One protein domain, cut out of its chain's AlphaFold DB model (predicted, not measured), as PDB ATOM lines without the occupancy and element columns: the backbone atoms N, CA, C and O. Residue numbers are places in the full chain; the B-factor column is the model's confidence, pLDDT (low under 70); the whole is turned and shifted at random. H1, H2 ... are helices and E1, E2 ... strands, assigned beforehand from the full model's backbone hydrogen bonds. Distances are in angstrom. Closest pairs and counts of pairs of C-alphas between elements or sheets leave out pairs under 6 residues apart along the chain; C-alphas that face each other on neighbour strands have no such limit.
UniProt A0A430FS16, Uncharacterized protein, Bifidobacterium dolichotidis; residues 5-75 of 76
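This is residues 5 to 75 of the 76 residues of an uncharacterized protein of Bifidobacterium dolichotidis (UniProt A0A430FS16). The model is an open zigzag with no packed core: one long helix, H3, is the long diagonal, a narrow two-stranded hairpin of E1 and E2 folds back from its far end, and two short helices, H2 and then H1, form a loose arm at its near end. The ribbon of the hairpin is lengthened by a short antiparallel pairing of residues 55 to 56 with residues 73 to 74. You will find 71 residues printed, with three named helices and two named strands in the order H1, H2, H3, E1, E2; the sheet, E1 - E2, is antiparallel and the class is mostly helix. The whole is extended, with a radius of gyration of the C-alphas of 18.2 A, and its C-alphas span 47 by 33 by 18 A, only just flat.

Begin at the sheet, where E1, residues 61 to 63, and E2, residues 68 to 70, form a hairpin. They are antiparallel, with 172 degrees between their directions. Look at C-alphas 62 and 69, which face each other at 4.9 A. N 70 and O 61 are within hydrogen-bond range at 3.4 A, and N 63 and O 68 at 3.5 A. Now go to H3, residues 25 to 52, which is apart from E2 and touches no helix. H2, residues 16 to 19, and H3 are near each other, their closest C-alphas 8.1 A apart. Farther out, H1, residues 5 to 13, is apart from H2, H3, E1 and E2. In H1 every O i to N i+4 pair is within hydrogen-bond range, in H3 23 of 24 are, and H2 is too short for such a pair.

Find C-alpha 25 at (21.390, -8.172, -19.104); from there H3 runs 41.1 A to C-alpha 52 at (4.867, 26.813, -32.976). E1 measures 6.3 A from first to last C-alpha, and E2 6.5 A, ending at C-alpha 70 at (13.635, 22.174, -15.962). Back at C-alpha 5, at (42.821, 0.685, -35.993), H1 begins and covers 12.3 A; H2 covers 5.3 A.

Look at Arg 6 and Val 64 for the two C-alphas farthest apart, 49.7 A. Residues 5 to 15, of which 5 to 13 belong to H1, stand free, and so do residues 29 to 43 of H3. The printed part has no cut and no long link; the link from H3 to E1, with 8 residues, is short, and the other three are tight. The mean pLDDT of the printed part is 71.8; look for values under 70 at residues 5 to 12, 14 to 23 and 53 to 75.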
ATOM      1  N   THR A   5      44.115   0.172 -35.501       68.06
ATOM      2  CA  THR A   5      42.821   0.685 -35.993       68.06
ATOM      3  C   THR A   5      41.702  -0.354 -35.941       68.06
ATOM      4  O   THR A   5      40.545  -0.004 -35.724       68.06
ATOM      5  N   ARG A   6      42.033  -1.642 -36.059       68.31
ATOM      6  CA  ARG A   6      41.052  -2.731 -36.039       68.31
ATOM      7  C   ARG A   6      40.442  -2.946 -34.649       68.31
ATOM      8  O   ARG A   6      39.242  -3.180 -34.536       68.31
ATOM      9  N   TRP A   7      41.232  -2.751 -33.590       58.75
ATOM     10  CA  TRP A   7      40.746  -2.757 -32.203       58.75
ATOM     11  C   TRP A   7      39.844  -1.560 -31.873       58.75
ATOM     12  O   TRP A   7      38.911  -1.699 -31.084       58.75
ATOM     13  N   LEU A   8      40.092  -0.393 -32.481       66.62
ATOM     14  CA  LEU A   8      39.237   0.790 -32.326       66.62
ATOM     15  C   LEU A   8      37.891   0.602 -33.031       66.62
ATOM     16  O   LEU A   8      36.853   0.895 -32.447       66.62
ATOM     17  N   LEU A   9      37.900   0.037 -34.240       67.62
ATOM     18  CA  LEU A   9      36.674  -0.282 -34.972       67.62
ATOM     19  C   LEU A   9      35.820  -1.323 -34.240       67.62
ATOM     20  O   LEU A   9      34.615  -1.141 -34.142       67.62
ATOM     21  N   LEU A  10      36.420  -2.360 -33.647       63.44
ATOM     22  CA  LEU A  10      35.681  -3.340 -32.838       63.44
ATOM     23  C   LEU A  10      35.086  -2.735 -31.552       63.44
ATOM     24  O   LEU A  10      33.973  -3.095 -31.175       63.44
ATOM     25  N   LYS A  11      35.780  -1.787 -30.904       62.31
ATOM     26  CA  LYS A  11      35.233  -1.038 -29.756       62.31
ATOM     27  C   LYS A  11      34.079  -0.108 -30.141       62.31
ATOM     28  O   LYS A  11      33.170   0.063 -29.337       62.31
ATOM     29  N   LEU A  12      34.100   0.461 -31.348       64.25
ATOM     30  CA  LEU A  12      33.002   1.276 -31.882       64.25
ATOM     31  C   LEU A  12      31.815   0.422 -32.341       64.25
ATOM     32  O   LEU A  12      30.670   0.836 -32.194       64.25
ATOM     33  N   LEU A  13      32.080  -0.774 -32.875       70.06
ATOM     34  CA  LEU A  13      31.053  -1.646 -33.441       70.06
ATOM     35  C   LEU A  13      30.271  -2.427 -32.372       70.06
ATOM     36  O   LEU A  13      29.135  -2.818 -32.623       70.06
ATOM     37  N   ASN A  14      30.851  -2.671 -31.188       62.28
ATOM     38  CA  ASN A  14      30.151  -3.377 -30.111       62.28
ATOM     39  C   ASN A  14      30.525  -2.864 -28.702       62.28
ATOM     40  O   ASN A  14      31.284  -3.514 -27.972       62.28
ATOM     41  N   PRO A  15      29.979  -1.707 -28.289       66.12
ATOM     42  CA  PRO A  15      30.198  -1.154 -26.951       66.12
ATOM     43  C   PRO A  15      29.566  -2.010 -25.836       66.12
ATOM     44  O   PRO A  15      29.998  -1.944 -24.687       66.12
ATOM     45  N   ASN A  16      28.589  -2.859 -26.169       64.62
ATOM     46  CA  ASN A  16      27.842  -3.666 -25.202       64.62
ATOM     47  C   ASN A  16      28.668  -4.814 -24.601       64.62
ATOM     48  O   ASN A  16      28.389  -5.254 -23.486       64.62
ATOM     49  N   LEU A  17      29.720  -5.268 -25.296       62.41
ATOM     50  CA  LEU A  17      30.523  -6.416 -24.865       62.41
ATOM     51  C   LEU A  17      31.247  -6.178 -23.524       62.41
ATOM     52  O   LEU A  17      31.438  -7.108 -22.746       62.41
ATOM     53  N   TRP A  18      31.613  -4.927 -23.224       55.94
ATOM     54  CA  TRP A  18      32.281  -4.556 -21.968       55.94
ATOM     55  C   TRP A  18      31.303  -4.396 -20.798       55.94
ATOM     56  O   TRP A  18      31.673  -4.614 -19.646       55.94
ATOM     57  N   VAL A  19      30.053  -4.032 -21.091       61.41
ATOM     58  CA  VAL A  19      29.024  -3.745 -20.082       61.41
ATOM     59  C   VAL A  19      28.392  -5.045 -19.571       61.41
ATOM     60  O   VAL A  19      28.210  -5.200 -18.364       61.41
ATOM     61  N   SER A  20      28.157  -6.026 -20.453       58.31
ATOM     62  CA  SER A  20      27.572  -7.323 -20.075       58.31
ATOM     63  C   SER A  20      28.442  -8.167 -19.139       58.31
ATOM     64  O   SER A  20      27.912  -9.006 -18.418       58.31
ATOM     65  N   GLN A  21      29.764  -7.967 -19.115       61.62
ATOM     66  CA  GLN A  21      30.657  -8.731 -18.230       61.62
ATOM     67  C   GLN A  21      30.596  -8.282 -16.762       61.62
ATOM     68  O   GLN A  21      31.034  -9.031 -15.892       61.62
ATOM     69  N   ARG A  22      30.076  -7.077 -16.479       64.88
ATOM     70  CA  ARG A  22      29.983  -6.522 -15.115       64.88
ATOM     71  C   ARG A  22      28.557  -6.281 -14.628       64.88
ATOM     72  O   ARG A  22      28.346  -6.257 -13.419       64.88
ATOM     73  N   TYR A  23      27.595  -6.122 -15.535       64.12
ATOM     74  CA  TYR A  23      26.207  -5.802 -15.209       64.12
ATOM     75  C   TYR A  23      25.268  -6.779 -15.922       64.12
ATOM     76  O   TYR A  23      25.453  -7.081 -17.102       64.12
ATOM     77  N   GLY A  24      24.266  -7.300 -15.206       74.75
ATOM     78  CA  GLY A  24      23.305  -8.256 -15.760       74.75
ATOM     79  C   GLY A  24      22.525  -7.684 -16.950       74.75
ATOM     80  O   GLY A  24      22.300  -6.477 -17.033       74.75
ATOM     81  N   ALA A  25      22.073  -8.554 -17.859       75.75
ATOM     82  CA  ALA A  25      21.390  -8.172 -19.104       75.75
ATOM     83  C   ALA A  25      20.194  -7.215 -18.900       75.75
ATOM     84  O   ALA A  25      19.931  -6.365 -19.746       75.75
ATOM     85  N   TRP A  26      19.516  -7.294 -17.753       85.31
ATOM     86  CA  TRP A  26      18.408  -6.406 -17.388       85.31
ATOM     87  C   TRP A  26      18.790  -4.924 -17.262       85.31
ATOM     88  O   TRP A  26      17.977  -4.057 -17.575       85.31
ATOM     89  N   TYR A  27      20.026  -4.615 -16.862       83.12
ATOM     90  CA  TYR A  27      20.501  -3.232 -16.774       83.12
ATOM     91  C   TYR A  27      20.533  -2.557 -18.153       83.12
ATOM     92  O   TYR A  27      20.140  -1.401 -18.295       83.12
ATOM     93  N   LEU A  28      20.932  -3.304 -19.186       83.88
ATOM     94  CA  LEU A  28      20.965  -2.810 -20.564       83.88
ATOM     95  C   LEU A  28      19.563  -2.488 -21.085       83.88
ATOM     96  O   LEU A  28      19.397  -1.505 -21.801       83.88
ATOM     97  N   VAL A  29      18.555  -3.278 -20.699       90.06
ATOM     98  CA  VAL A  29      17.158  -3.033 -21.086       90.06
ATOM     99  C   VAL A  29      16.667  -1.720 -20.492       90.06
ATOM    100  O   VAL A  29      16.170  -0.869 -21.224       90.06
ATOM    101  N   LEU A  30      16.862  -1.515 -19.186       91.19
ATOM    102  CA  LEU A  30      16.484  -0.262 -18.529       91.19
ATOM    103  C   LEU A  30      17.192   0.939 -19.163       91.19
ATOM    104  O   LEU A  30      16.553   1.947 -19.455       91.19
ATOM    105  N   LEU A  31      18.490   0.815 -19.441       90.19
ATOM    106  CA  LEU A  31      19.266   1.880 -20.065       90.19
ATOM    107  C   LEU A  31      18.772   2.204 -21.483       90.19
ATOM    108  O   LEU A  31      18.637   3.376 -21.828       90.19
ATOM    109  N   ALA A  32      18.451   1.188 -22.288       90.50
ATOM    110  CA  ALA A  32      17.887   1.375 -23.622       90.50
ATOM    111  C   ALA A  32      16.519   2.078 -23.573       90.50
ATOM    112  O   ALA A  32      16.260   2.992 -24.359       90.50
ATOM    113  N   VAL A  33      15.660   1.709 -22.620       96.12
ATOM    114  CA  VAL A  33      14.355   2.356 -22.423       96.12
ATOM    115  C   VAL A  33      14.529   3.822 -22.007       96.12
ATOM    116  O   VAL A  33      13.900   4.699 -22.592       96.12
ATOM    117  N   LEU A  34      15.435   4.130 -21.073       94.38
ATOM    118  CA  LEU A  34      15.707   5.521 -20.686       94.38
ATOM    119  C   LEU A  34      16.251   6.355 -21.855       94.38
ATOM    120  O   LEU A  34      15.819   7.489 -22.054       94.38
ATOM    121  N   MET A  35      17.170   5.795 -22.645       94.50
ATOM    122  CA  MET A  35      17.728   6.464 -23.826       94.50
ATOM    123  C   MET A  35      16.658   6.765 -24.874       94.50
ATOM    124  O   MET A  35      16.601   7.876 -25.394       94.50
ATOM    125  N   THR A  36      15.791   5.794 -25.172       96.12
ATOM    126  CA  THR A  36      14.723   5.971 -26.166       96.12
ATOM    127  C   THR A  36      13.696   7.011 -25.723       96.12
ATOM    128  O   THR A  36      13.317   7.857 -26.531       96.12
ATOM    129  N   ILE A  37      13.310   7.023 -24.443       94.94
ATOM    130  CA  ILE A  37      12.409   8.043 -23.886       94.94
ATOM    131  C   ILE A  37      13.061   9.431 -23.934       94.94
ATOM    132  O   ILE A  37      12.437  10.386 -24.396       94.94
ATOM    133  N   GLY A  38      14.325   9.548 -23.513       90.50
ATOM    134  CA  GLY A  38      15.061  10.815 -23.552       90.50
ATOM    135  C   GLY A  38      15.208  11.365 -24.973       90.50
ATOM    136  O   GLY A  38      14.988  12.553 -25.208       90.50
ATOM    137  N   PHE A  39      15.509  10.496 -25.938       93.19
ATOM    138  CA  PHE A  39      15.606  10.874 -27.345       93.19
ATOM    139  C   PHE A  39      14.253  11.308 -27.921       93.19
ATOM    140  O   PHE A  39      14.167  12.344 -28.577       93.19
ATOM    141  N   ALA A  40      13.181  10.565 -27.632       93.00
ATOM    142  CA  ALA A  40      11.836  10.910 -28.080       93.00
ATOM    143  C   ALA A  40      11.385  12.281 -27.550       93.00
ATOM    144  O   ALA A  40      10.845  13.080 -28.314       93.00
ATOM    145  N   LEU A  41      11.661  12.586 -26.277       86.88
ATOM    146  CA  LEU A  41      11.377  13.891 -25.670       86.88
ATOM    147  C   LEU A  41      12.152  15.024 -26.354       86.88
ATOM    148  O   LEU A  41      11.567  16.061 -26.671       86.88
ATOM    149  N   ALA A  42      13.442  14.818 -26.633       85.00
ATOM    150  CA  ALA A  42      14.267  15.801 -27.333       85.00
ATOM    151  C   ALA A  42      13.761  16.068 -28.762       85.00
ATOM    152  O   ALA A  42      13.671  17.223 -29.182       85.00
ATOM    153  N   CYS A  43      13.374  15.018 -29.493       88.12
ATOM    154  CA  CYS A  43      12.766  15.150 -30.817       88.12
ATOM    155  C   CYS A  43      11.399  15.842 -30.767       88.12
ATOM    156  O   CYS A  43      11.107  16.681 -31.612       88.12
ATOM    157  N   ALA A  44      10.558  15.527 -29.782       84.56
ATOM    158  CA  ALA A  44       9.259  16.177 -29.634       84.56
ATOM    159  C   ALA A  44       9.413  17.682 -29.362       84.56
ATOM    160  O   ALA A  44       8.730  18.494 -29.986       84.56
ATOM    161  N   MET A  45      10.364  18.062 -28.501       77.94
ATOM    162  CA  MET A  45      10.680  19.465 -28.221       77.94
ATOM    163  C   MET A  45      11.192  20.209 -29.456       77.94
ATOM    164  O   MET A  45      10.749  21.327 -29.711       77.94
ATOM    165  N   SER A  46      12.081  19.600 -30.248       82.44
ATOM    166  CA  SER A  46      12.598  20.244 -31.461       82.44
ATOM    167  C   SER A  46      11.510  20.430 -32.519       82.44
ATOM    168  O   SER A  46      11.377  21.523 -33.071       82.44
ATOM    169  N   VAL A  47      10.671  19.413 -32.745       85.19
ATOM    170  CA  VAL A  47       9.516  19.503 -33.655       85.19
ATOM    171  C   VAL A  47       8.531  20.577 -33.186       85.19
ATOM    172  O   VAL A  47       8.001  21.333 -34.005       85.19
ATOM    173  N   TRP A  48       8.310  20.704 -31.877       80.50
ATOM    174  CA  TRP A  48       7.429  21.734 -31.332       80.50
ATOM    175  C   TRP A  48       7.980  23.151 -31.510       80.50
ATOM    176  O   TRP A  48       7.224  24.048 -31.885       80.50
ATOM    177  N   CYS A  49       9.285  23.360 -31.298       79.50
ATOM    178  CA  CYS A  49       9.902  24.665 -31.542       79.50
ATOM    179  C   CYS A  49       9.761  25.084 -33.018       79.50
ATOM    180  O   CYS A  49       9.465  26.245 -33.288       79.50
ATOM    181  N   ILE A  50       9.923  24.149 -33.966       81.69
ATOM    182  CA  ILE A  50       9.797  24.432 -35.408       81.69
ATOM    183  C   ILE A  50       8.348  24.767 -35.789       81.69
ATOM    184  O   ILE A  50       8.116  25.648 -36.611       81.69
ATOM    185  N   THR A  51       7.370  24.064 -35.211       81.19
ATOM    186  CA  THR A  51       5.953  24.211 -35.592       81.19
ATOM    187  C   THR A  51       5.276  25.425 -34.963       81.19
ATOM    188  O   THR A  51       4.516  26.102 -35.647       81.19
ATOM    189  N   ASN A  52       5.544  25.725 -33.689       72.88
ATOM    190  CA  ASN A  52       4.867  26.813 -32.976       72.88
ATOM    191  C   ASN A  52       5.699  28.101 -32.876       72.88
ATOM    192  O   ASN A  52       5.149  29.146 -32.537       72.88
ATOM    193  N   GLY A  53       7.003  28.062 -33.174       61.12
ATOM    194  CA  GLY A  53       7.879  29.238 -33.287       61.12
ATOM    195  C   GLY A  53       8.167  30.001 -31.985       61.12
ATOM    196  O   GLY A  53       9.173  30.701 -31.914       61.12
ATOM    197  N   HIS A  54       7.331  29.856 -30.954       58.25
ATOM    198  CA  HIS A  54       7.492  30.408 -29.612       58.25
ATOM    199  C   HIS A  54       6.689  29.587 -28.589       58.25
ATOM    200  O   HIS A  54       5.582  29.129 -28.873       58.25
ATOM    201  N   GLY A  55       7.236  29.419 -27.380       60.19
ATOM    202  CA  GLY A  55       6.541  28.791 -26.252       60.19
ATOM    203  C   GLY A  55       7.417  27.870 -25.399       60.19
ATOM    204  O   GLY A  55       8.544  27.523 -25.755       60.19
ATOM    205  N   THR A  56       6.876  27.473 -24.249       60.00
ATOM    206  CA  THR A  56       7.470  26.518 -23.303       60.00
ATOM    207  C   THR A  56       6.753  25.173 -23.429       60.00
ATOM    208  O   THR A  56       5.579  25.059 -23.093       60.00
ATOM    209  N   PHE A  57       7.450  24.144 -23.926       59.19
ATOM    210  CA  PHE A  57       6.832  22.877 -24.363       59.19
ATOM    211  C   PHE A  57       6.195  22.042 -23.242       59.19
ATOM    212  O   PHE A  57       5.455  21.113 -23.536       59.19
ATOM    213  N   THR A  58       6.449  22.322 -21.961       61.16
ATOM    214  CA  THR A  58       5.993  21.374 -20.931       61.16
ATOM    215  C   THR A  58       5.538  21.968 -19.603       61.16
ATOM    216  O   THR A  58       5.175  21.201 -18.715       61.16
ATOM    217  N   GLY A  59       5.529  23.301 -19.445       54.75
ATOM    218  CA  GLY A  59       5.436  23.913 -18.110       54.75
ATOM    219  C   GLY A  59       6.641  23.503 -17.245       54.75
ATOM    220  O   GLY A  59       7.289  22.498 -17.501       54.75
ATOM    221  N   GLY A  60       7.059  24.294 -16.261       58.00
ATOM    222  CA  GLY A  60       8.230  23.908 -15.460       58.00
ATOM    223  C   GLY A  60       7.984  22.584 -14.724       58.00
ATOM    224  O   GLY A  60       7.085  22.523 -13.889       58.00
ATOM    225  N   PHE A  61       8.785  21.545 -14.987       56.09
ATOM    226  CA  PHE A  61       8.861  20.397 -14.079       56.09
ATOM    227  C   PHE A  61       9.636  20.855 -12.843       56.09
ATOM    228  O   PHE A  61      10.865  20.922 -12.863       56.09
ATOM    229  N   VAL A  62       8.902  21.237 -11.796       57.81
ATOM    230  CA  VAL A  62       9.458  21.633 -10.499       57.81
ATOM    231  C   VAL A  62       9.432  20.415  -9.585       57.81
ATOM    232  O   VAL A  62       8.379  20.028  -9.079       57.81
ATOM    233  N   TRP A  63      10.594  19.800  -9.374       51.09
ATOM    234  CA  TRP A  63      10.765  18.783  -8.337       51.09
ATOM    235  C   TRP A  63      11.046  19.490  -7.010       51.09
ATOM    236  O   TRP A  63      12.162  19.951  -6.762       51.09
ATOM    237  N   VAL A  64      10.005  19.615  -6.183       59.78
ATOM    238  CA  VAL A  64       9.995  20.451  -4.966       59.78
ATOM    239  C   VAL A  64      11.037  20.002  -3.928       59.78
ATOM    240  O   VAL A  64      11.557  20.837  -3.198       59.78
ATOM    241  N   ASP A  65      11.421  18.721  -3.918       63.75
ATOM    242  CA  ASP A  65      12.405  18.169  -2.972       63.75
ATOM    243  C   ASP A  65      13.880  18.449  -3.319       63.75
ATOM    244  O   ASP A  65      14.734  18.361  -2.441       63.75
ATOM    245  N   PHE A  66      14.216  18.779  -4.573       62.50
ATOM    246  CA  PHE A  66      15.620  18.907  -5.013       62.50
ATOM    247  C   PHE A  66      15.959  20.252  -5.673       62.50
ATOM    248  O   PHE A  66      17.082  20.440  -6.140       62.50
ATOM    249  N   GLY A  67      15.004  21.189  -5.733       58.03
ATOM    250  CA  GLY A  67      15.219  22.536  -6.281       58.03
ATOM    251  C   GLY A  67      15.596  22.568  -7.768       58.03
ATOM    252  O   GLY A  67      16.085  23.583  -8.255       58.03
ATOM    253  N   PHE A  68      15.397  21.467  -8.496       57.06
ATOM    254  CA  PHE A  68      15.738  21.367  -9.909       57.06
ATOM    255  C   PHE A  68      14.532  21.761 -10.763       57.06
ATOM    256  O   PHE A  68      13.529  21.044 -10.816       57.06
ATOM    257  N   GLU A  69      14.630  22.920 -11.413       60.38
ATOM    258  CA  GLU A  69      13.628  23.426 -12.347       60.38
ATOM    259  C   GLU A  69      14.091  23.231 -13.797       60.38
ATOM    260  O   GLU A  69      15.014  23.881 -14.282       60.38
ATOM    261  N   LEU A  70      13.429  22.330 -14.521       64.19
ATOM    262  CA  LEU A  70      13.635  22.174 -15.962       64.19
ATOM    263  C   LEU A  70      12.631  23.056 -16.705       64.19
ATOM    264  O   LEU A  70      11.468  22.686 -16.883       64.19
ATOM    265  N   ARG A  71      13.085  24.235 -17.144       63.44
ATOM    266  CA  ARG A  71      12.322  25.121 -18.033       63.44
ATOM    267  C   ARG A  71      12.915  25.065 -19.432       63.44
ATOM    268  O   ARG A  71      13.976  25.627 -19.681       63.44
ATOM    269  N   VAL A  72      12.219  24.399 -20.348       65.06
ATOM    270  CA  VAL A  72      12.632  24.357 -21.754       65.06
ATOM    271  C   VAL A  72      11.893  25.450 -22.512       65.06
ATOM    272  O   VAL A  72      10.682  25.358 -22.718       65.06
ATOM    273  N   HIS A  73      12.620  26.508 -22.867       66.38
ATOM    274  CA  HIS A  73      12.117  27.654 -23.619       66.38
ATOM    275  C   HIS A  73      12.654  27.582 -25.052       66.38
ATOM    276  O   HIS A  73      13.865  27.503 -25.247       66.38
ATOM    277  N   CYS A  74      11.774  27.607 -26.054       65.94
ATOM    278  CA  CYS A  74      12.195  27.783 -27.444       65.94
ATOM    279  C   CYS A  74      12.490  29.276 -27.671       65.94
ATOM    280  O   CYS A  74      11.610  30.106 -27.443       65.94
ATOM    281  N   THR A  75      13.706  29.626 -28.097       60.84
ATOM    282  CA  THR A  75      14.039  30.969 -28.606       60.84
ATOM    283  C   THR A  75      14.391  30.842 -30.084       60.84
ATOM    284  O   THR A  75      15.042  29.866 -30.459       60.84
TER     285      THR A  75